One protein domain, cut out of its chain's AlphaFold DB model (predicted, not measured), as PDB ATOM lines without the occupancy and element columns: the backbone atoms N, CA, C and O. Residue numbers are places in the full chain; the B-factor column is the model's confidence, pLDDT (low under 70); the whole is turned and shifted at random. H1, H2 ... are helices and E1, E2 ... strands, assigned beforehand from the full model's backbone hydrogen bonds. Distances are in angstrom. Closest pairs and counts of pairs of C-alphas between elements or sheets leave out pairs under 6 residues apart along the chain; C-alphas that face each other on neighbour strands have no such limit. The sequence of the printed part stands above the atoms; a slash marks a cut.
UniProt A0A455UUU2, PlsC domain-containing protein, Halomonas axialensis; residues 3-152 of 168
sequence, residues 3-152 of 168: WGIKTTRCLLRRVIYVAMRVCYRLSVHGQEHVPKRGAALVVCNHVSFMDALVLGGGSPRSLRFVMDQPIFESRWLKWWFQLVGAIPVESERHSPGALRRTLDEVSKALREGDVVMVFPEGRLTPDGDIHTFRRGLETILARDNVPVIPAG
ATOM      1  N   TRP A   3     -17.621  41.596  21.108       37.81
ATOM      2  CA  TRP A   3     -16.264  41.037  21.145       37.81
ATOM      3  C   TRP A   3     -15.214  42.043  21.655       37.81
ATOM      4  O   TRP A   3     -14.329  41.664  22.414       37.81
ATOM      5  N   GLY A   4     -15.365  43.339  21.348       39.41
ATOM      6  CA  GLY A   4     -14.407  44.378  21.759       39.41
ATOM      7  C   GLY A   4     -14.336  44.616  23.274       39.41
ATOM      8  O   GLY A   4     -13.253  44.777  23.824       39.41
ATOM      9  N   ILE A   5     -15.469  44.547  23.979       49.88
ATOM     10  CA  ILE A   5     -15.553  44.871  25.418       49.88
ATOM     11  C   ILE A   5     -14.940  43.757  26.288       49.88
ATOM     12  O   ILE A   5     -14.329  44.033  27.323       49.88
ATOM     13  N   LYS A   6     -15.041  42.488  25.861       44.91
ATOM     14  CA  LYS A   6     -14.421  41.356  26.576       44.91
ATOM     15  C   LYS A   6     -12.892  41.431  26.538       44.91
ATOM     16  O   LYS A   6     -12.254  41.136  27.549       44.91
ATOM     17  N   THR A   7     -12.317  41.868  25.419       50.62
ATOM     18  CA  THR A   7     -10.863  41.985  25.235       50.62
ATOM     19  C   THR A   7     -10.272  43.099  26.094       50.62
ATOM     20  O   THR A   7      -9.277  42.868  26.782       50.62
ATOM     21  N   THR A   8     -10.924  44.264  26.154       53.03
ATOM     22  CA  THR A   8     -10.485  45.392  26.994       53.03
ATOM     23  C   THR A   8     -10.468  45.015  28.471       53.03
ATOM     24  O   THR A   8      -9.506  45.309  29.171       53.03
ATOM     25  N   ARG A   9     -11.477  44.267  28.933       54.62
ATOM     26  CA  ARG A   9     -11.537  43.746  30.307       54.62
ATOM     27  C   ARG A   9     -10.385  42.790  30.622       54.62
ATOM     28  O   ARG A   9      -9.801  42.892  31.693       54.62
ATOM     29  N   CYS A  10     -10.023  41.894  29.701       57.88
ATOM     30  CA  CYS A  10      -8.877  40.996  29.881       57.88
ATOM     31  C   CYS A  10      -7.537  41.745  29.907       57.88
ATOM     32  O   CYS A  10      -6.659  41.397  30.700       57.88
ATOM     33  N   LEU A  11      -7.375  42.764  29.056       62.56
ATOM     34  CA  LEU A  11      -6.147  43.557  28.989       62.56
ATOM     35  C   LEU A  11      -5.967  44.402  30.252       62.56
ATOM     36  O   LEU A  11      -4.914  44.342  30.880       62.56
ATOM     37  N   LEU A  12      -7.020  45.111  30.665       64.75
ATOM     38  CA  LEU A  12      -7.035  45.904  31.892       64.75
ATOM     39  C   LEU A  12      -6.704  45.025  33.103       64.75
ATOM     40  O   LEU A  12      -5.876  45.391  33.928       64.75
ATOM     41  N   ARG A  13      -7.272  43.814  33.157       65.38
ATOM     42  CA  ARG A  13      -7.005  42.842  34.220       65.38
ATOM     43  C   ARG A  13      -5.543  42.402  34.253       65.38
ATOM     44  O   ARG A  13      -4.957  42.340  35.328       65.38
ATOM     45  N   ARG A  14      -4.929  42.146  33.090       68.69
ATOM     46  CA  ARG A  14      -3.491  41.837  32.991       68.69
ATOM     47  C   ARG A  14      -2.617  43.012  33.413       68.69
ATOM     48  O   ARG A  14      -1.656  42.790  34.137       68.69
ATOM     49  N   VAL A  15      -2.950  44.234  33.002       71.25
ATOM     50  CA  VAL A  15      -2.201  45.442  33.386       71.25
ATOM     51  C   VAL A  15      -2.283  45.668  34.894       71.25
ATOM     52  O   VAL A  15      -1.249  45.842  35.529       71.25
ATOM     53  N   ILE A  16      -3.479  45.573  35.483       67.50
ATOM     54  CA  ILE A  16      -3.682  45.671  36.936       67.50
ATOM     55  C   ILE A  16      -2.909  44.563  37.654       67.50
ATOM     56  O   ILE A  16      -2.190  44.846  38.606       67.50
ATOM     57  N   TYR A  17      -2.991  43.319  37.176       68.19
ATOM     58  CA  TYR A  17      -2.269  42.197  37.774       68.19
ATOM     59  C   TYR A  17      -0.751  42.407  37.749       68.19
ATOM     60  O   TYR A  17      -0.091  42.234  38.770       68.19
ATOM     61  N   VAL A  18      -0.192  42.817  36.607       71.00
ATOM     62  CA  VAL A  18       1.246  43.089  36.469       71.00
ATOM     63  C   VAL A  18       1.660  44.268  37.348       71.00
ATOM     64  O   VAL A  18       2.620  44.137  38.101       71.00
ATOM     65  N   ALA A  19       0.918  45.377  37.328       69.06
ATOM     66  CA  ALA A  19       1.198  46.539  38.166       69.06
ATOM     67  C   ALA A  19       1.159  46.189  39.662       69.06
ATOM     68  O   ALA A  19       2.058  46.563  40.408       69.06
ATOM     69  N   MET A  20       0.174  45.404  40.105       65.62
ATOM     70  CA  MET A  20       0.077  44.964  41.499       65.62
ATOM     71  C   MET A  20       1.182  43.978  41.880       65.62
ATOM     72  O   MET A  20       1.725  44.064  42.979       65.62
ATOM     73  N   ARG A  21       1.581  43.082  40.973       67.12
ATOM     74  CA  ARG A  21       2.698  42.161  41.214       67.12
ATOM     75  C   ARG A  21       4.032  42.900  41.338       67.12
ATOM     76  O   ARG A  21       4.852  42.516  42.165       67.12
ATOM     77  N   VAL A  22       4.230  43.956  40.545       64.44
ATOM     78  CA  VAL A  22       5.454  44.775  40.545       64.44
ATOM     79  C   VAL A  22       5.495  45.723  41.745       64.44
ATOM     80  O   VAL A  22       6.501  45.752  42.446       64.44
ATOM     81  N   CYS A  23       4.410  46.447  42.032       62.47
ATOM     82  CA  CYS A  23       4.381  47.429  43.120       62.47
ATOM     83  C   CYS A  23       4.233  46.793  44.511       62.47
ATOM     84  O   CYS A  23       4.823  47.289  45.464       62.47
ATOM     85  N   TYR A  24       3.460  45.708  44.638       57.31
ATOM     86  CA  TYR A  24       3.093  45.119  45.935       57.31
ATOM     87  C   TYR A  24       3.662  43.712  46.173       57.31
ATOM     88  O   TYR A  24       3.281  43.071  47.147       57.31
ATOM     89  N   ARG A  25       4.555  43.201  45.301       62.41
ATOM     90  CA  ARG A  25       5.107  41.823  45.378       62.41
ATOM     91  C   ARG A  25       4.032  40.770  45.653       62.41
ATOM     92  O   ARG A  25       4.192  39.848  46.450       62.41
ATOM     93  N   LEU A  26       2.899  40.948  44.993       61.91
ATOM     94  CA  LEU A  26       1.697  40.239  45.360       61.91
ATOM     95  C   LEU A  26       1.759  38.771  44.916       61.91
ATOM     96  O   LEU A  26       1.911  38.479  43.726       61.91
ATOM     97  N   SER A  27       1.628  37.853  45.874       59.12
ATOM     98  CA  SER A  27       1.562  36.414  45.622       59.12
ATOM     99  C   SER A  27       0.134  35.936  45.855       59.12
ATOM    100  O   SER A  27      -0.340  35.894  46.987       59.12
ATOM    101  N   VAL A  28      -0.583  35.629  44.770       63.25
ATOM    102  CA  VAL A  28      -1.936  35.068  44.857       63.25
ATOM    103  C   VAL A  28      -1.816  33.552  44.912       63.25
ATOM    104  O   VAL A  28      -1.320  32.942  43.966       63.25
ATOM    105  N   HIS A  29      -2.295  32.959  45.996       63.91
ATOM    106  CA  HIS A  29      -2.406  31.512  46.162       63.91
ATOM    107  C   HIS A  29      -3.884  31.105  46.135       63.91
ATOM    108  O   HIS A  29      -4.751  31.927  46.432       63.91
ATOM    109  N   GLY A  30      -4.189  29.862  45.758       65.38
ATOM    110  CA  GLY A  30      -5.561  29.361  45.790       65.38
ATOM    111  C   GLY A  30      -6.442  29.789  44.614       65.38
ATOM    112  O   GLY A  30      -7.661  29.640  44.694       65.38
ATOM    113  N   GLN A  31      -5.872  30.303  43.518       68.12
ATOM    114  CA  GLN A  31      -6.642  30.638  42.308       68.12
ATOM    115  C   GLN A  31      -7.304  29.404  41.679       68.12
ATOM    116  O   GLN A  31      -8.322  29.516  41.000       68.12
ATOM    117  N   GLU A  32      -6.725  28.232  41.914       68.44
ATOM    118  CA  GLU A  32      -7.219  26.911  41.549       68.44
ATOM    119  C   GLU A  32      -8.532  26.540  42.246       68.44
ATOM    120  O   GLU A  32      -9.311  25.778  41.677       68.44
ATOM    121  N   HIS A  33      -8.814  27.118  43.419       74.50
ATOM    122  CA  HIS A  33     -10.076  26.904  44.128       74.50
ATOM    123  C   HIS A  33     -11.236  27.660  43.477       74.50
ATOM    124  O   HIS A  33     -12.390  27.286  43.669       74.50
ATOM    125  N   VAL A  34     -10.953  28.703  42.682       75.25
ATOM    126  CA  VAL A  34     -11.989  29.438  41.953       75.25
ATOM    127  C   VAL A  34     -12.413  28.623  40.731       75.25
ATOM    128  O   VAL A  34     -11.611  28.421  39.810       75.25
ATOM    129  N   PRO A  35     -13.679  28.175  40.657       73.94
ATOM    130  CA  PRO A  35     -14.121  27.343  39.558       73.94
ATOM    131  C   PRO A  35     -14.033  28.109  38.236       73.94
ATOM    132  O   PRO A  35     -14.515  29.235  38.072       73.94
ATOM    133  N   LYS A  36     -13.423  27.461  37.238       72.12
ATOM    134  CA  LYS A  36     -13.244  28.028  35.889       72.12
ATOM    135  C   LYS A  36     -14.581  28.304  35.186       72.12
ATOM    136  O   LYS A  36     -14.618  29.101  34.249       72.12
ATOM    137  N   ARG A  37     -15.664  27.644  35.614       75.56
ATOM    138  CA  ARG A  37     -17.041  27.767  35.109       75.56
ATOM    139  C   ARG A  37     -18.031  27.555  36.257       75.56
ATOM    140  O   ARG A  37     -17.722  26.802  37.169       75.56
ATOM    141  N   GLY A  38     -19.209  28.172  36.172       81.75
ATOM    142  CA  GLY A  38     -20.243  28.083  37.208       81.75
ATOM    143  C   GLY A  38     -20.146  29.171  38.278       81.75
ATOM    144  O   GLY A  38     -19.216  29.979  38.276       81.75
ATOM    145  N   ALA A  39     -21.155  29.203  39.142       87.19
ATOM    146  CA  ALA A  39     -21.276  30.151  40.238       87.19
ATOM    147  C   ALA A  39     -20.267  29.848  41.348       87.19
ATOM    148  O   ALA A  39     -19.953  28.683  41.591       87.19
ATOM    149  N   ALA A  40     -19.796  30.874  42.046       87.56
ATOM    150  CA  ALA A  40     -19.069  30.699  43.299       87.56
ATOM    151  C   ALA A  40     -19.252  31.919  44.193       87.56
ATOM    152  O   ALA A  40     -19.362  33.044  43.704       87.56
ATOM    153  N   LEU A  41     -19.245  31.691  45.500       87.19
ATOM    154  CA  LEU A  41     -19.234  32.752  46.488       87.19
ATOM    155  C   LEU A  41     -17.844  32.830  47.111       87.19
ATOM    156  O   LEU A  41     -17.350  31.848  47.648       87.19
ATOM    157  N   VAL A  42     -17.223  34.000  47.077       85.44
ATOM    158  CA  VAL A  42     -15.950  34.258  47.742       85.44
ATOM    159  C   VAL A  42     -16.205  35.093  48.989       85.44
ATOM    160  O   VAL A  42     -16.816  36.155  48.907       85.44
ATOM    161  N   VAL A  43     -15.749  34.626  50.145       82.69
ATOM    162  CA  VAL A  43     -15.941  35.313  51.429       82.69
ATOM    163  C   VAL A  43     -14.597  35.859  51.886       82.69
ATOM    164  O   VAL A  43     -13.688  35.077  52.156       82.69
ATOM    165  N   CYS A  44     -14.468  37.185  51.960       74.69
ATOM    166  CA  CYS A  44     -13.234  37.855  52.372       74.69
ATOM    167  C   CYS A  44     -13.374  38.538  53.730       74.69
ATOM    168  O   CYS A  44     -14.359  39.231  53.966       74.69
ATOM    169  N   ASN A  45     -12.364  38.399  54.594       68.94
ATOM    170  CA  ASN A  45     -12.421  38.997  55.928       68.94
ATOM    171  C   ASN A  45     -12.291  40.526  55.902       68.94
ATOM    172  O   ASN A  45     -13.133  41.238  56.425       68.94
ATOM    173  N   HIS A  46     -11.254  41.043  55.248       61.38
ATOM    174  CA  HIS A  46     -10.950  42.469  55.284       61.38
ATOM    175  C   HIS A  46     -11.589  43.212  54.102       61.38
ATOM    176  O   HIS A  46     -11.604  42.708  52.979       61.38
ATOM    177  N   VAL A  47     -12.100  44.426  54.345       61.53
ATOM    178  CA  VAL A  47     -12.558  45.336  53.283       61.53
ATOM    179  C   VAL A  47     -11.489  46.356  52.993       61.53
ATOM    180  O   VAL A  47     -11.431  47.432  53.586       61.53
ATOM    181  N   SER A  48     -10.638  46.045  52.027       61.28
ATOM    182  CA  SER A  48      -9.888  47.073  51.323       61.28
ATOM    183  C   SER A  48     -10.279  47.107  49.855       61.28
ATOM    184  O   SER A  48     -10.418  46.085  49.193       61.28
ATOM    185  N   PHE A  49     -10.416  48.320  49.313       62.41
ATOM    186  CA  PHE A  49     -10.552  48.539  47.870       62.41
ATOM    187  C   PHE A  49      -9.436  47.827  47.087       62.41
ATOM    188  O   PHE A  49      -9.664  47.272  46.012       62.41
ATOM    189  N   MET A  50      -8.242  47.786  47.685       62.78
ATOM    190  CA  MET A  50      -7.098  47.037  47.179       62.78
ATOM    191  C   MET A  50      -7.377  45.538  47.077       62.78
ATOM    192  O   MET A  50      -6.986  44.943  46.085       62.78
ATOM    193  N   ASP A  51      -8.109  44.942  48.015       68.88
ATOM    194  CA  ASP A  51      -8.434  43.512  48.015       68.88
ATOM    195  C   ASP A  51      -9.320  43.167  46.817       68.88
ATOM    196  O   ASP A  51      -9.042  42.220  46.081       68.88
ATOM    197  N   ALA A  52     -10.332  44.000  46.553       68.69
ATOM    198  CA  ALA A  52     -11.198  43.856  45.386       68.69
ATOM    199  C   ALA A  52     -10.424  44.025  44.067       68.69
ATOM    200  O   ALA A  52     -10.611  43.249  43.131       68.69
ATOM    201  N   LEU A  53      -9.509  44.994  43.988       70.38
ATOM    202  CA  LEU A  53      -8.636  45.186  42.822       70.38
ATOM    203  C   LEU A  53      -7.681  44.010  42.608       70.38
ATOM    204  O   LEU A  53      -7.535  43.531  41.484       70.38
ATOM    205  N   VAL A  54      -7.047  43.536  43.678       69.62
ATOM    206  CA  VAL A  54      -6.101  42.420  43.665       69.62
ATOM    207  C   VAL A  54      -6.797  41.141  43.239       69.62
ATOM    208  O   VAL A  54      -6.333  40.458  42.328       69.62
ATOM    209  N   LEU A  55      -7.915  40.814  43.882       69.94
ATOM    210  CA  LEU A  55      -8.662  39.598  43.597       69.94
ATOM    211  C   LEU A  55      -9.328  39.701  42.229       69.94
ATOM    212  O   LEU A  55      -9.279  38.744  41.465       69.94
ATOM    213  N   GLY A  56      -9.849  40.873  41.861       71.44
ATOM    214  CA  GLY A  56     -10.389  41.164  40.533       71.44
ATOM    215  C   GLY A  56      -9.348  41.011  39.426       71.44
ATOM    216  O   GLY A  56      -9.640  40.431  38.384       71.44
ATOM    217  N   GLY A  57      -8.125  41.485  39.664       68.56
ATOM    218  CA  GLY A  57      -6.978  41.352  38.766       68.56
ATOM    219  C   GLY A  57      -6.444  39.920  38.677       68.56
ATOM    220  O   GLY A  57      -6.133  39.422  37.594       68.56
ATOM    221  N   GLY A  58      -6.344  39.247  39.823       65.38
ATOM    222  CA  GLY A  58      -5.793  37.903  39.950       65.38
ATOM    223  C   GLY A  58      -6.760  36.793  39.550       65.38
ATOM    224  O   GLY A  58      -6.318  35.751  39.076       65.38
ATOM    225  N   SER A  59      -8.067  36.996  39.699       69.06
ATOM    226  CA  SER A  59      -9.054  35.957  39.427       69.06
ATOM    227  C   SER A  59      -9.130  35.638  37.939       69.06
ATOM    228  O   SER A  59      -9.144  36.549  37.107       69.06
ATOM    229  N   PRO A  60      -9.246  34.355  37.558       66.06
ATOM    230  CA  PRO A  60      -9.433  33.960  36.169       66.06
ATOM    231  C   PRO A  60     -10.746  34.490  35.571       66.06
ATOM    232  O   PRO A  60     -10.852  34.566  34.342       66.06
ATOM    233  N   ARG A  61     -11.717  34.926  36.388       72.62
ATOM    234  CA  ARG A  61     -13.058  35.365  35.964       72.62
ATOM    235  C   ARG A  61     -13.401  36.769  36.464       72.62
ATOM    236  O   ARG A  61     -12.721  37.320  37.320       72.62
ATOM    237  N   SER A  62     -14.448  37.358  35.887       71.50
ATOM    238  CA  SER A  62     -15.036  38.591  36.414       71.50
ATOM    239  C   SER A  62     -15.669  38.294  37.769       71.50
ATOM    240  O   SER A  62     -16.560  37.454  37.857       71.50
ATOM    241  N   LEU A  63     -15.161  38.952  38.805       76.88
ATOM    242  CA  LEU A  63     -15.692  38.895  40.158       76.88
ATOM    243  C   LEU A  63     -16.680  40.044  40.340       76.88
ATOM    244  O   LEU A  63     -16.350  41.174  39.990       76.88
ATOM    245  N   ARG A  64     -17.860  39.766  40.891       83.25
ATOM    246  CA  ARG A  64     -18.790  40.806  41.329       83.25
ATOM    247  C   ARG A  64     -18.584  41.072  42.808       83.25
ATOM    248  O   ARG A  64     -18.765  40.171  43.616       83.25
ATOM    249  N   PHE A  65     -18.188  42.286  43.161       81.25
ATOM    250  CA  PHE A  65     -17.869  42.636  44.545       81.25
ATOM    251  C   PHE A  65     -19.035  43.350  45.190       81.25
ATOM    252  O   PHE A  65     -19.498  44.361  44.678       81.25
ATOM    253  N   VAL A  66     -19.473  42.848  46.328       79.50
ATOM    254  CA  VAL A  66     -20.498  43.490  47.136       79.50
ATOM    255  C   VAL A  66     -19.839  44.612  47.945       79.50
ATOM    256  O   VAL A  66     -18.882  44.360  48.676       79.50
ATOM    257  N   MET A  67     -20.291  45.857  47.769       75.50
ATOM    258  CA  MET A  67     -19.670  47.031  48.391       75.50
ATOM    259  C   MET A  67     -20.685  48.059  48.880       75.50
ATOM    260  O   MET A  67     -21.733  48.225  48.274       75.50
ATOM    261  N   ASP A  68     -20.339  48.804  49.925       72.12
ATOM    262  CA  ASP A  68     -21.199  49.840  50.503       72.12
ATOM    263  C   ASP A  68     -21.502  50.982  49.504       72.12
ATOM    264  O   ASP A  68     -20.599  51.516  48.842       72.12
ATOM    265  N   GLN A  69     -22.777  51.359  49.386       71.94
ATOM    266  CA  GLN A  69     -23.282  52.324  48.404       71.94
ATOM    267  C   GLN A  69     -22.605  53.706  48.481       71.94
ATOM    268  O   GLN A  69     -22.220  54.219  47.430       71.94
ATOM    269  N   PRO A  70     -22.357  54.313  49.657       67.75
ATOM    270  CA  PRO A  70     -21.644  55.588  49.754       67.75
ATOM    271  C   PRO A  70     -20.229  55.547  49.156       67.75
ATOM    272  O   PRO A  70     -19.761  56.536  48.595       67.75
ATOM    273  N   ILE A  71     -19.539  54.401  49.234       66.62
ATOM    274  CA  ILE A  71     -18.216  54.217  48.615       66.62
ATOM    275  C   ILE A  71     -18.368  54.071  47.096       66.62
ATOM    276  O   ILE A  71     -17.588  54.645  46.331       66.62
ATOM    277  N   PHE A  72     -19.392  53.333  46.661       67.69
ATOM    278  CA  PHE A  72     -19.737  53.166  45.251       67.69
ATOM    279  C   PHE A  72     -20.098  54.498  44.569       67.69
ATOM    280  O   PHE A  72     -19.746  54.717  43.409       67.69
ATOM    281  N   GLU A  73     -20.756  55.418  45.280       67.00
ATOM    282  CA  GLU A  73     -21.171  56.726  44.755       67.00
ATOM    283  C   GLU A  73     -20.042  57.756  44.624       67.00
ATOM    284  O   GLU A  73     -20.263  58.865  44.129       67.00
ATOM    285  N   SER A  74     -18.812  57.398  44.988       75.56
ATOM    286  CA  SER A  74     -17.667  58.285  44.817       75.56
ATOM    287  C   SER A  74     -17.500  58.687  43.343       75.56
ATOM    288  O   SER A  74     -17.249  57.848  42.476       75.56
ATOM    289  N   ARG A  75     -17.643  59.989  43.042       65.06
ATOM    290  CA  ARG A  75     -17.763  60.543  41.672       65.06
ATOM    291  C   ARG A  75     -16.642  60.122  40.717       65.06
ATOM    292  O   ARG A  75     -16.882  59.998  39.522       65.06
ATOM    293  N   TRP A  76     -15.443  59.889  41.243       72.56
ATOM    294  CA  TRP A  76     -14.271  59.486  40.462       72.56
ATOM    295  C   TRP A  76     -14.153  57.971  40.276       72.56
ATOM    296  O   TRP A  76     -13.572  57.514  39.298       72.56
ATOM    297  N   LEU A  77     -14.709  57.183  41.200       70.38
ATOM    298  CA  LEU A  77     -14.555  55.728  41.229       70.38
ATOM    299  C   LEU A  77     -15.816  54.983  40.779       70.38
ATOM    300  O   LEU A  77     -15.734  53.803  40.457       70.38
ATOM    301  N   LYS A  78     -16.968  55.657  40.686       73.62
ATOM    302  CA  LYS A  78     -18.244  55.059  40.270       73.62
ATOM    303  C   LYS A  78     -18.145  54.340  38.926       73.62
ATOM    304  O   LYS A  78     -18.577  53.194  38.821       73.62
ATOM    305  N   TRP A  79     -17.526  54.964  37.915       74.88
ATOM    306  CA  TRP A  79     -17.335  54.300  36.616       74.88
ATOM    307  C   TRP A  79     -16.480  53.041  36.776       74.88
ATOM    308  O   TRP A  79     -16.741  52.024  36.137       74.88
ATOM    309  N   TRP A  80     -15.440  53.109  37.612       71.25
ATOM    310  CA  TRP A  80     -14.500  52.013  37.804       71.25
ATOM    311  C   TRP A  80     -15.191  50.832  38.476       71.25
ATOM    312  O   TRP A  80     -15.079  49.707  37.996       71.25
ATOM    313  N   PHE A  81     -15.980  51.098  39.518       73.25
ATOM    314  CA  PHE A  81     -16.792  50.106  40.217       73.25
ATOM    315  C   PHE A  81     -17.822  49.439  39.305       73.25
ATOM    316  O   PHE A  81     -17.966  48.217  39.329       73.25
ATOM    317  N   GLN A  82     -18.467  50.211  38.431       72.19
ATOM    318  CA  GLN A  82     -19.352  49.668  37.399       72.19
ATOM    319  C   GLN A  82     -18.594  48.785  36.397       72.19
ATOM    320  O   GLN A  82     -19.087  47.723  36.017       72.19
ATOM    321  N   LEU A  83     -17.378  49.174  36.006       69.25
ATOM    322  CA  LEU A  83     -16.546  48.412  35.072       69.25
ATOM    323  C   LEU A  83     -16.082  47.069  35.661       69.25
ATOM    324  O   LEU A  83     -16.018  46.069  34.940       69.25
ATOM    325  N   VAL A  84     -15.760  47.038  36.958       67.56
ATOM    326  CA  VAL A  84     -15.338  45.813  37.658       67.56
ATOM    327  C   VAL A  84     -16.510  44.943  38.119       67.56
ATOM    328  O   VAL A  84     -16.272  43.818  38.539       67.56
ATOM    329  N   GLY A  85     -17.759  45.405  37.983       72.69
ATOM    330  CA  GLY A  85     -18.958  44.628  38.316       72.69
ATOM    331  C   GLY A  85     -19.334  44.662  39.796       72.69
ATOM    332  O   GLY A  85     -19.811  43.661  40.327       72.69
ATOM    333  N   ALA A  86     -19.096  45.781  40.480       77.69
ATOM    334  CA  ALA A  86     -19.488  45.938  41.874       77.69
ATOM    335  C   ALA A  86     -21.019  45.995  42.042       77.69
ATOM    336  O   ALA A  86     -21.718  46.644  41.264       77.69
ATOM    337  N   ILE A  87     -21.517  45.325  43.079       80.44
ATOM    338  CA  ILE A  87     -22.912  45.315  43.515       80.44
ATOM    339  C   ILE A  87     -23.004  46.248  44.730       80.44
ATOM    340  O   ILE A  87     -22.413  45.933  45.768       80.44
ATOM    341  N   PRO A  88     -23.699  47.392  44.626       77.44
ATOM    342  CA  PRO A  88     -23.887  48.276  45.765       77.44
ATOM    343  C   PRO A  88     -24.790  47.617  46.816       77.44
ATOM    344  O   PRO A  88     -25.810  46.999  46.500       77.44
ATOM    345  N   VAL A  89     -24.406  47.764  48.078       76.12
ATOM    346  CA  VAL A  89     -25.202  47.424  49.254       76.12
ATOM    347  C   VAL A  89     -25.629  48.709  49.901       76.12
ATOM    348  O   VAL A  89     -24.797  49.552  50.227       76.12
ATOM    349  N   GLU A  90     -26.925  48.835  50.109       72.69
ATOM    350  CA  GLU A  90     -27.487  49.925  50.878       72.69
ATOM    351  C   GLU A  90     -27.919  49.384  52.240       72.69
ATOM    352  O   GLU A  90     -28.429  48.265  52.353       72.69
ATOM    353  N   SER A  91     -27.673  50.162  53.293       67.81
ATOM    354  CA  SER A  91     -28.135  49.803  54.632       67.81
ATOM    355  C   SER A  91     -29.664  49.809  54.668       67.81
ATOM    356  O   SER A  91     -30.314  50.719  54.145       67.81
ATOM    357  N   GLU A  92     -30.235  48.820  55.352       69.00
ATOM    358  CA  GLU A  92     -31.680  48.702  55.566       69.00
ATOM    359  C   GLU A  92     -32.260  49.927  56.297       69.00
ATOM    360  O   GLU A  92     -33.434  50.253  56.135       69.00
ATOM    361  N   ARG A  93     -31.416  50.670  57.027       63.88
ATOM    362  CA  ARG A  93     -31.774  51.937  57.679       63.88
ATOM    363  C   ARG A  93     -32.031  53.085  56.710       63.88
ATOM    364  O   ARG A  93     -32.858  53.939  57.011       63.88
ATOM    365  N   HIS A  94     -31.315  53.140  55.587       66.00
ATOM    366  CA  HIS A  94     -31.509  54.198  54.590       66.00
ATOM    367  C   HIS A  94     -32.675  53.889  53.655       66.00
ATOM    368  O   HIS A  94     -33.390  54.804  53.249       66.00
ATOM    369  N   SER A  95     -32.893  52.614  53.329       67.00
ATOM    370  CA  SER A  95     -33.969  52.205  52.433       67.00
ATOM    371  C   SER A  95     -34.566  50.870  52.883       67.00
ATOM    372  O   SER A  95     -33.895  49.833  52.812       67.00
ATOM    373  N   PRO A  96     -35.836  50.848  53.327       74.56
ATOM    374  CA  PRO A  96     -36.525  49.612  53.665       74.56
ATOM    375  C   PRO A  96     -36.517  48.644  52.473       74.56
ATOM    376  O   PRO A  96     -36.974  48.969  51.375       74.56
ATOM    377  N   GLY A  97     -35.976  47.442  52.678       76.00
ATOM    378  CA  GLY A  97     -35.847  46.428  51.629       76.00
ATOM    379  C   GLY A  97     -34.602  46.548  50.742       76.00
ATOM    380  O   GLY A  97     -34.441  45.712  49.851       76.00
ATOM    381  N   ALA A  98     -33.699  47.505  50.986       78.69
ATOM    382  CA  ALA A  98     -32.392  47.576  50.319       78.69
ATOM    383  C   ALA A  98     -31.623  46.258  50.415       78.69
ATOM    384  O   ALA A  98     -31.198  45.702  49.404       78.69
ATOM    385  N   LEU A  99     -31.536  45.718  51.631       78.25
ATOM    386  CA  LEU A  99     -30.847  44.467  51.900       78.25
ATOM    387  C   LEU A  99     -31.386  43.319  51.040       78.25
ATOM    388  O   LEU A  99     -30.625  42.538  50.472       78.25
ATOM    389  N   ARG A 100     -32.713  43.248  50.901       81.56
ATOM    390  CA  ARG A 100     -33.379  42.236  50.083       81.56
ATOM    391  C   ARG A 100     -33.052  42.399  48.601       81.56
ATOM    392  O   ARG A 100     -32.736  41.409  47.961       81.56
ATOM    393  N   ARG A 101     -33.027  43.632  48.083       83.62
ATOM    394  CA  ARG A 101     -32.610  43.909  46.697       83.62
ATOM    395  C   ARG A 101     -31.162  43.492  46.449       83.62
ATOM    396  O   ARG A 101     -30.881  42.863  45.437       83.62
ATOM    397  N   THR A 102     -30.249  43.797  47.374       83.38
ATOM    398  CA  THR A 102     -28.850  43.358  47.277       83.38
ATOM    399  C   THR A 102     -28.752  41.834  47.253       83.38
ATOM    400  O   THR A 102     -28.037  41.278  46.426       83.38
ATOM    401  N   LEU A 103     -29.477  41.149  48.139       84.88
ATOM    402  CA  LEU A 103     -29.530  39.688  48.186       84.88
ATOM    403  C   LEU A 103     -30.102  39.091  46.887       84.88
ATOM    404  O   LEU A 103     -29.551  38.117  46.371       84.88
ATOM    405  N   ASP A 104     -31.139  39.700  46.316       86.69
ATOM    406  CA  ASP A 104     -31.722  39.287  45.038       86.69
ATOM    407  C   ASP A 104     -30.728  39.472  43.874       86.69
ATOM    408  O   ASP A 104     -30.570  38.572  43.048       86.69
ATOM    409  N   GLU A 105     -29.985  40.585  43.837       86.19
ATOM    410  CA  GLU A 105     -28.911  40.821  42.856       86.19
ATOM    411  C   GLU A 105     -27.754  39.823  43.010       86.19
ATOM    412  O   GLU A 105     -27.216  39.328  42.015       86.19
ATOM    413  N   VAL A 106     -27.392  39.470  44.246       86.38
ATOM    414  CA  VAL A 106     -26.390  38.434  44.531       86.38
ATOM    415  C   VAL A 106     -26.869  37.067  44.034       86.38
ATOM    416  O   VAL A 106     -26.125  36.399  43.317       86.38
ATOM    417  N   SER A 107     -28.104  36.658  44.345       86.38
ATOM    418  CA  SER A 107     -28.663  35.384  43.859       86.38
ATOM    419  C   SER A 107     -28.744  35.360  42.333       86.38
ATOM    420  O   SER A 107     -28.359  34.373  41.706       86.38
ATOM    421  N   LYS A 108     -29.149  36.467  41.704       87.50
ATOM    422  CA  LYS A 108     -29.161  36.597  40.244       87.50
ATOM    423  C   LYS A 108     -27.764  36.420  39.647       87.50
ATOM    424  O   LYS A 108     -27.608  35.631  38.719       87.50
ATOM    425  N   ALA A 109     -26.749  37.086  40.195       86.06
ATOM    426  CA  ALA A 109     -25.370  36.941  39.733       86.06
ATOM    427  C   ALA A 109     -24.853  35.501  39.900       86.06
ATOM    428  O   ALA A 109     -24.228  34.953  38.990       86.06
ATOM    429  N   LEU A 110     -25.166  34.850  41.025       86.44
ATOM    430  CA  LEU A 110     -24.837  33.440  41.236       86.44
ATOM    431  C   LEU A 110     -25.530  32.551  40.191       86.44
ATOM    432  O   LEU A 110     -24.877  31.722  39.566       86.44
ATOM    433  N   ARG A 111     -26.816  32.763  39.905       85.31
ATOM    434  CA  ARG A 111     -27.563  32.011  38.875       85.31
ATOM    435  C   ARG A 111     -27.038  32.228  37.458       85.31
ATOM    436  O   ARG A 111     -27.053  31.299  36.656       85.31
ATOM    437  N   GLU A 112     -26.530  33.420  37.157       85.00
ATOM    438  CA  GLU A 112     -25.846  33.738  35.896       85.00
ATOM    439  C   GLU A 112     -24.470  33.043  35.774       85.00
ATOM    440  O   GLU A 112     -23.855  33.044  34.705       85.00
ATOM    441  N   GLY A 113     -23.992  32.394  36.843       84.25
ATOM    442  CA  GLY A 113     -22.709  31.698  36.883       84.25
ATOM    443  C   GLY A 113     -21.520  32.635  37.078       84.25
ATOM    444  O   GLY A 113     -20.396  32.279  36.689       84.25
ATOM    445  N   ASP A 114     -21.763  33.824  37.636       86.06
ATOM    446  CA  ASP A 114     -20.725  34.751  38.066       86.06
ATOM    447  C   ASP A 114     -20.176  34.360  39.444       86.06
ATOM    448  O   ASP A 114     -20.781  33.608  40.213       86.06
ATOM    449  N   VAL A 115     -18.983  34.870  39.744       86.69
ATOM    450  CA  VAL A 115     -18.362  34.697  41.055       86.69
ATOM    451  C   VAL A 115     -18.637  35.951  41.871       86.69
ATOM    452  O   VAL A 115     -18.183  37.032  41.496       86.69
ATOM    453  N   VAL A 116     -19.381  35.820  42.964       87.44
ATOM    454  CA  VAL A 116     -19.729  36.942  43.843       87.44
ATOM    455  C   VAL A 116     -18.786  36.951  45.031       87.44
ATOM    456  O   VAL A 116     -18.585  35.925  45.665       87.44
ATOM    457  N   MET A 117     -18.216  38.104  45.351       83.81
ATOM    458  CA  MET A 117     -17.395  38.307  46.533       83.81
ATOM    459  C   MET A 117     -18.143  39.141  47.562       83.81
ATOM    460  O   MET A 117     -18.622  40.232  47.251       83.81
ATOM    461  N   VAL A 118     -18.197  38.634  48.788       80.81
ATOM    462  CA  VAL A 118     -18.838  39.280  49.929       80.81
ATOM    463  C   VAL A 118     -17.855  39.448  51.072       80.81
ATOM    464  O   VAL A 118     -16.940  38.644  51.261       80.81
ATOM    465  N   PHE A 119     -18.089  40.489  51.861       76.19
ATOM    466  CA  PHE A 119     -17.261  40.827  53.003       76.19
ATOM    467  C   PHE A 119     -18.143  40.907  54.250       76.19
ATOM    468  O   PHE A 119     -18.808  41.922  54.451       76.19
ATOM    469  N   PRO A 120     -18.204  39.851  55.078       64.50
ATOM    470  CA  PRO A 120     -19.049  39.850  56.266       64.50
ATOM    471  C   PRO A 120     -18.636  40.918  57.292       64.50
ATOM    472  O   PRO A 120     -19.504  41.437  57.976       64.50
ATOM    473  N   GLU A 121     -17.360  41.305  57.380       58.59
ATOM    474  CA  GLU A 121     -16.904  42.374  58.297       58.59
ATOM    475  C   GLU A 121     -17.014  43.786  57.685       58.59
ATOM    476  O   GLU A 121     -16.698  44.805  58.299       58.59
ATOM    477  N   GLY A 122     -17.432  43.860  56.427       53.75
ATOM    478  CA  GLY A 122     -17.243  45.014  55.579       53.75
ATOM    479  C   GLY A 122     -18.323  46.063  55.643       53.75
ATOM    480  O   GLY A 122     -19.196  46.014  54.792       53.75
ATOM    481  N   ARG A 123     -18.249  47.018  56.582       54.28
ATOM    482  CA  ARG A 123     -19.159  48.185  56.667       54.28
ATOM    483  C   ARG A 123     -20.606  47.860  56.250       54.28
ATOM    484  O   ARG A 123     -21.242  48.614  55.526       54.28
ATOM    485  N   LEU A 124     -21.147  46.751  56.745       58.38
ATOM    486  CA  LEU A 124     -22.554  46.762  57.093       58.38
ATOM    487  C   LEU A 124     -22.588  47.312  58.518       58.38
ATOM    488  O   LEU A 124     -21.720  47.023  59.337       58.38
ATOM    489  N   THR A 125     -23.485  48.245  58.754       52.69
ATOM    490  CA  THR A 125     -23.539  49.135  59.917       52.69
ATOM    491  C   THR A 125     -23.282  48.405  61.253       52.69
ATOM    492  O   THR A 125     -23.757  47.276  61.410       52.69
ATOM    493  N   PRO A 126     -22.596  49.027  62.240       52.81
ATOM    494  CA  PRO A 126     -22.236  48.394  63.523       52.81
ATOM    495  C   PRO A 126     -23.410  47.843  64.351       52.81
ATOM    496  O   PRO A 126     -23.189  47.107  65.305       52.81
ATOM    497  N   ASP A 127     -24.649  48.157  63.980       54.97
ATOM    498  CA  ASP A 127     -25.837  47.887  64.785       54.97
ATOM    499  C   ASP A 127     -26.695  46.697  64.311       54.97
ATOM    500  O   ASP A 127     -27.791  46.502  64.834       54.97
ATOM    501  N   GLY A 128     -26.248  45.899  63.330       58.34
ATOM    502  CA  GLY A 128     -26.901  44.610  63.025       58.34
ATOM    503  C   GLY A 128     -27.107  44.254  61.553       58.34
ATOM    504  O   GLY A 128     -27.395  43.093  61.260       58.34
ATOM    505  N   ASP A 129     -26.886  45.182  60.618       65.75
ATOM    506  CA  ASP A 129     -27.068  44.918  59.180       65.75
ATOM    507  C   ASP A 129     -26.138  43.797  58.674       65.75
ATOM    508  O   ASP A 129     -26.529  43.009  57.811       65.75
ATOM    509  N   ILE A 130     -24.939  43.661  59.267       70.50
ATOM    510  CA  ILE A 130     -24.006  42.543  59.017       70.50
ATOM    511  C   ILE A 130     -24.699  41.201  59.253       70.50
ATOM    512  O   ILE A 130     -24.625  40.289  58.426       70.50
ATOM    513  N   HIS A 131     -25.360  41.068  60.404       69.31
ATOM    514  CA  HIS A 131     -25.972  39.816  60.818       69.31
ATOM    515  C   HIS A 131     -27.138  39.458  59.903       69.31
ATOM    516  O   HIS A 131     -27.222  38.317  59.447       69.31
ATOM    517  N   THR A 132     -27.996  40.424  59.574       74.31
ATOM    518  CA  THR A 132     -29.130  40.198  58.671       74.31
ATOM    519  C   THR A 132     -28.655  39.832  57.266       74.31
ATOM    520  O   THR A 132     -29.156  38.868  56.686       74.31
ATOM    521  N   PHE A 133     -27.632  40.517  56.743       78.12
ATOM    522  CA  PHE A 133     -27.040  40.184  55.447       78.12
ATOM    523  C   PHE A 133     -26.453  38.780  55.430       78.12
ATOM    524  O   PHE A 133     -26.740  38.009  54.519       78.12
ATOM    525  N   ARG A 134     -25.683  38.414  56.462       76.94
ATOM    526  CA  ARG A 134     -25.104  37.075  56.589       76.94
ATOM    527  C   ARG A 134     -26.186  35.997  56.621       76.94
ATOM    528  O   ARG A 134     -26.069  35.024  55.887       76.94
ATOM    529  N   ARG A 135     -27.262  36.179  57.397       80.12
ATOM    530  CA  ARG A 135     -28.385  35.221  57.424       80.12
ATOM    531  C   ARG A 135     -29.105  35.132  56.077       80.12
ATOM    532  O   ARG A 135     -29.489  34.043  55.650       80.12
ATOM    533  N   GLY A 136     -29.277  36.263  55.394       82.56
ATOM    534  CA  GLY A 136     -29.829  36.301  54.041       82.56
ATOM    535  C   GLY A 136     -28.956  35.538  53.044       82.56
ATOM    536  O   GLY A 136     -29.461  34.735  52.262       82.56
ATOM    537  N   LEU A 137     -27.641  35.718  53.131       82.12
ATOM    538  CA  LEU A 137     -26.663  35.021  52.308       82.12
ATOM    539  C   LEU A 137     -26.661  33.512  52.585       82.12
ATOM    540  O   LEU A 137     -26.720  32.729  51.646       82.12
ATOM    541  N   GLU A 138     -26.669  33.097  53.854       83.00
ATOM    542  CA  GLU A 138     -26.802  31.689  54.257       83.00
ATOM    543  C   GLU A 138     -28.083  31.065  53.680       83.00
ATOM    544  O   GLU A 138     -28.063  29.938  53.189       83.00
ATOM    545  N   THR A 139     -29.184  31.823  53.645       84.56
ATOM    546  CA  THR A 139     -30.448  31.383  53.033       84.56
ATOM    547  C   THR A 139     -30.328  31.207  51.517       84.56
ATOM    548  O   THR A 139     -30.886  30.256  50.968       84.56
ATOM    549  N   ILE A 140     -29.613  32.101  50.826       83.50
ATOM    550  CA  ILE A 140     -29.340  31.967  49.387       83.50
ATOM    551  C   ILE A 140     -28.459  30.750  49.132       83.50
ATOM    552  O   ILE A 140     -28.803  29.942  48.283       83.50
ATOM    553  N   LEU A 141     -27.376  30.574  49.888       82.00
ATOM    554  CA  LEU A 141     -26.454  29.444  49.743       82.00
ATOM    555  C   LEU A 141     -27.125  28.093  50.014       82.00
ATOM    556  O   LEU A 141     -26.794  27.096  49.381       82.00
ATOM    557  N   ALA A 142     -28.095  28.057  50.930       82.38
ATOM    558  CA  ALA A 142     -28.903  26.868  51.177       82.38
ATOM    559  C   ALA A 142     -29.834  26.517  49.998       82.38
ATOM    560  O   ALA A 142     -30.251  25.367  49.869       82.38
ATOM    561  N   ARG A 143     -30.184  27.492  49.148       80.00
ATOM    562  CA  ARG A 143     -31.069  27.316  47.982       80.00
ATOM    563  C   ARG A 143     -30.293  27.098  46.688       80.00
ATOM    564  O   ARG A 143     -30.592  26.184  45.927       80.00
ATOM    565  N   ASP A 144     -29.319  27.958  46.443       73.12
ATOM    566  CA  ASP A 144     -28.434  27.950  45.294       73.12
ATOM    567  C   ASP A 144     -27.138  27.258  45.757       73.12
ATOM    568  O   ASP A 144     -26.286  27.875  46.392       73.12
ATOM    569  N   ASN A 145     -27.024  25.948  45.510       78.31
ATOM    570  CA  ASN A 145     -25.914  25.099  45.965       78.31
ATOM    571  C   ASN A 145     -24.596  25.487  45.264       78.31
ATOM    572  O   ASN A 145     -24.217  24.903  44.245       78.31
ATOM    573  N   VAL A 146     -23.938  26.532  45.770       86.12
ATOM    574  CA  VAL A 146     -22.733  27.133  45.183       86.12
ATOM    575  C   VAL A 146     -21.516  26.945  46.095       86.12
ATOM    576  O   VAL A 146     -21.638  27.018  47.319       86.12
ATOM    577  N   PRO A 147     -20.316  26.735  45.527       85.62
ATOM    578  CA  PRO A 147     -19.092  26.610  46.307       85.62
ATOM    579  C   PRO A 147     -18.757  27.930  47.005       85.62
ATOM    580  O   PRO A 147     -18.706  28.988  46.370       85.62
ATOM    581  N   VAL A 148     -18.495  27.845  48.309       86.19
ATOM    582  CA  VAL A 148     -18.038  28.962  49.137       86.19
ATOM    583  C   VAL A 148     -16.525  28.868  49.298       86.19
ATOM    584  O   VAL A 148     -16.008  27.873  49.798       86.19
ATOM    585  N   ILE A 149     -15.812  29.904  48.866       84.81
ATOM    586  CA  ILE A 149     -14.354  29.968  48.856       84.81
ATOM    587  C   ILE A 149     -13.924  31.071  49.825       84.81
ATOM    588  O   ILE A 149     -14.204  32.245  49.572       84.81
ATOM    589  N   PRO A 150     -13.245  30.745  50.929       80.44
ATOM    590  CA  PRO A 150     -12.661  31.767  51.778       80.44
ATOM    591  C   PRO A 150     -11.484  32.431  51.053       80.44
ATOM    592  O   PRO A 150     -10.655  31.763  50.434       80.44
ATOM    593  N   ALA A 151     -11.402  33.752  51.140       75.00
ATOM    594  CA  ALA A 151     -10.282  34.537  50.649       75.00
ATOM    595  C   ALA A 151      -9.855  35.559  51.709       75.00
ATOM    596  O   ALA A 151     -10.591  35.897  52.633       75.00
ATOM    597  N   GLY A 152      -8.628  36.048  51.603       70.62
ATOM    598  CA  GLY A 152      -8.113  37.062  52.508       70.62
ATOM    599  C   GLY A 152      -6.766  37.565  52.030       70.62
ATOM    600  O   GLY A 152      -6.036  36.844  51.349       70.62
TER     601      GLY A 152
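Overview. This is residues 3 to 152 of the 168 residues of the protein "PlsC domain-containing protein" of Halomonas axialensis (UniProt A0A455UUU2). A strongly twisted sheet of five parallel strands forms the middle, with H5 and H6 side by side over one face and H2 over the other, in three layers. Beyond H2 the long helix H1 crosses it, and its residues 3 to 8 stick out from the body; the small helices H3 and H4 sit by E2 and E3. The printed part has 150 residues, in the order H1 E1 H2 E2 H3 H4 E3 H5 E4 H6 E5; the sheet's order is E3 E2 E4 E1 E5, and the class is mixed, helices and strands. It is compact, with a radius of gyration of the C-alphas of 15.2 A, and rounded, spanning 42 by 36 by 32 A.

Along the chain. Find C-alpha 3 at (-16.264, 41.037, 21.145); from there H1 runs 31.7 A to residue 24. Next come E1, residues 40 to 44, 12.9 A; H2, 49 to 58, 14.1 A; and E2, 63 to 68, 16.0 A. Then read H3, 69 to 72; H4, 78 to 84; and E3, 87 to 89. H5, 98 to 111, begins at C-alpha 98 (-32.392, 47.576, 50.319) and is 19.9 A long. E4, 115 to 118, H6, 129 to 143 and 21.2 A long, and E5, 148 to 151, follow, ending at C-alpha 151 (-10.282, 34.537, 50.649).

Arrangement. Start at the sheet, whose edge strands are E3 and E5. Look for N 87 and O 65, 2.7 A, between E3 and E2; N 64 and O 115, 2.8 A, between E2 and E4; N 42 and O 116, 2.7 A, between E4 and E1; and N 149 and O 41, 2.8 A, between E1 and E5. E2, H3, H4 and E3 make a strand-helix-strand unit, parallel neighbour strands joined through helices; E1 H2 E2, E3 H5 E4 and E4 H6 E5 are split ones, with another strand between; these four crossovers are right-handed. H5 runs along the strands at a height over the sheet of 9.1 A, and H2 on the opposite face at 9.2 A. H5 and H6 touch, closest at C-alphas 107 and 140, 6.5 A, at a shallow tilt of 31 degrees, the same way. H1 touches H2 with residues 13 to 20 alone, closest at C-alphas 13 and 57, 4.8 A, at a steep tilt of 65 degrees, opposite ways. H3 and H4 only graze the sheet. Every O i to N i+4 pair is within hydrogen-bond range in H2, H4, H5 and H6, and 17 of 18 in H1; H3 is too short for one.

Size, cuts and confidence. The C-alphas farthest apart, of Trp 3 and Asp 127, are 45.2 A apart. The printed part has no cut, and the link from H1 to E1, 15 residues, is long. The mean pLDDT of the printed part is 71.9; 65 residues are under 70, among them 3 to 14 and 120 to 129.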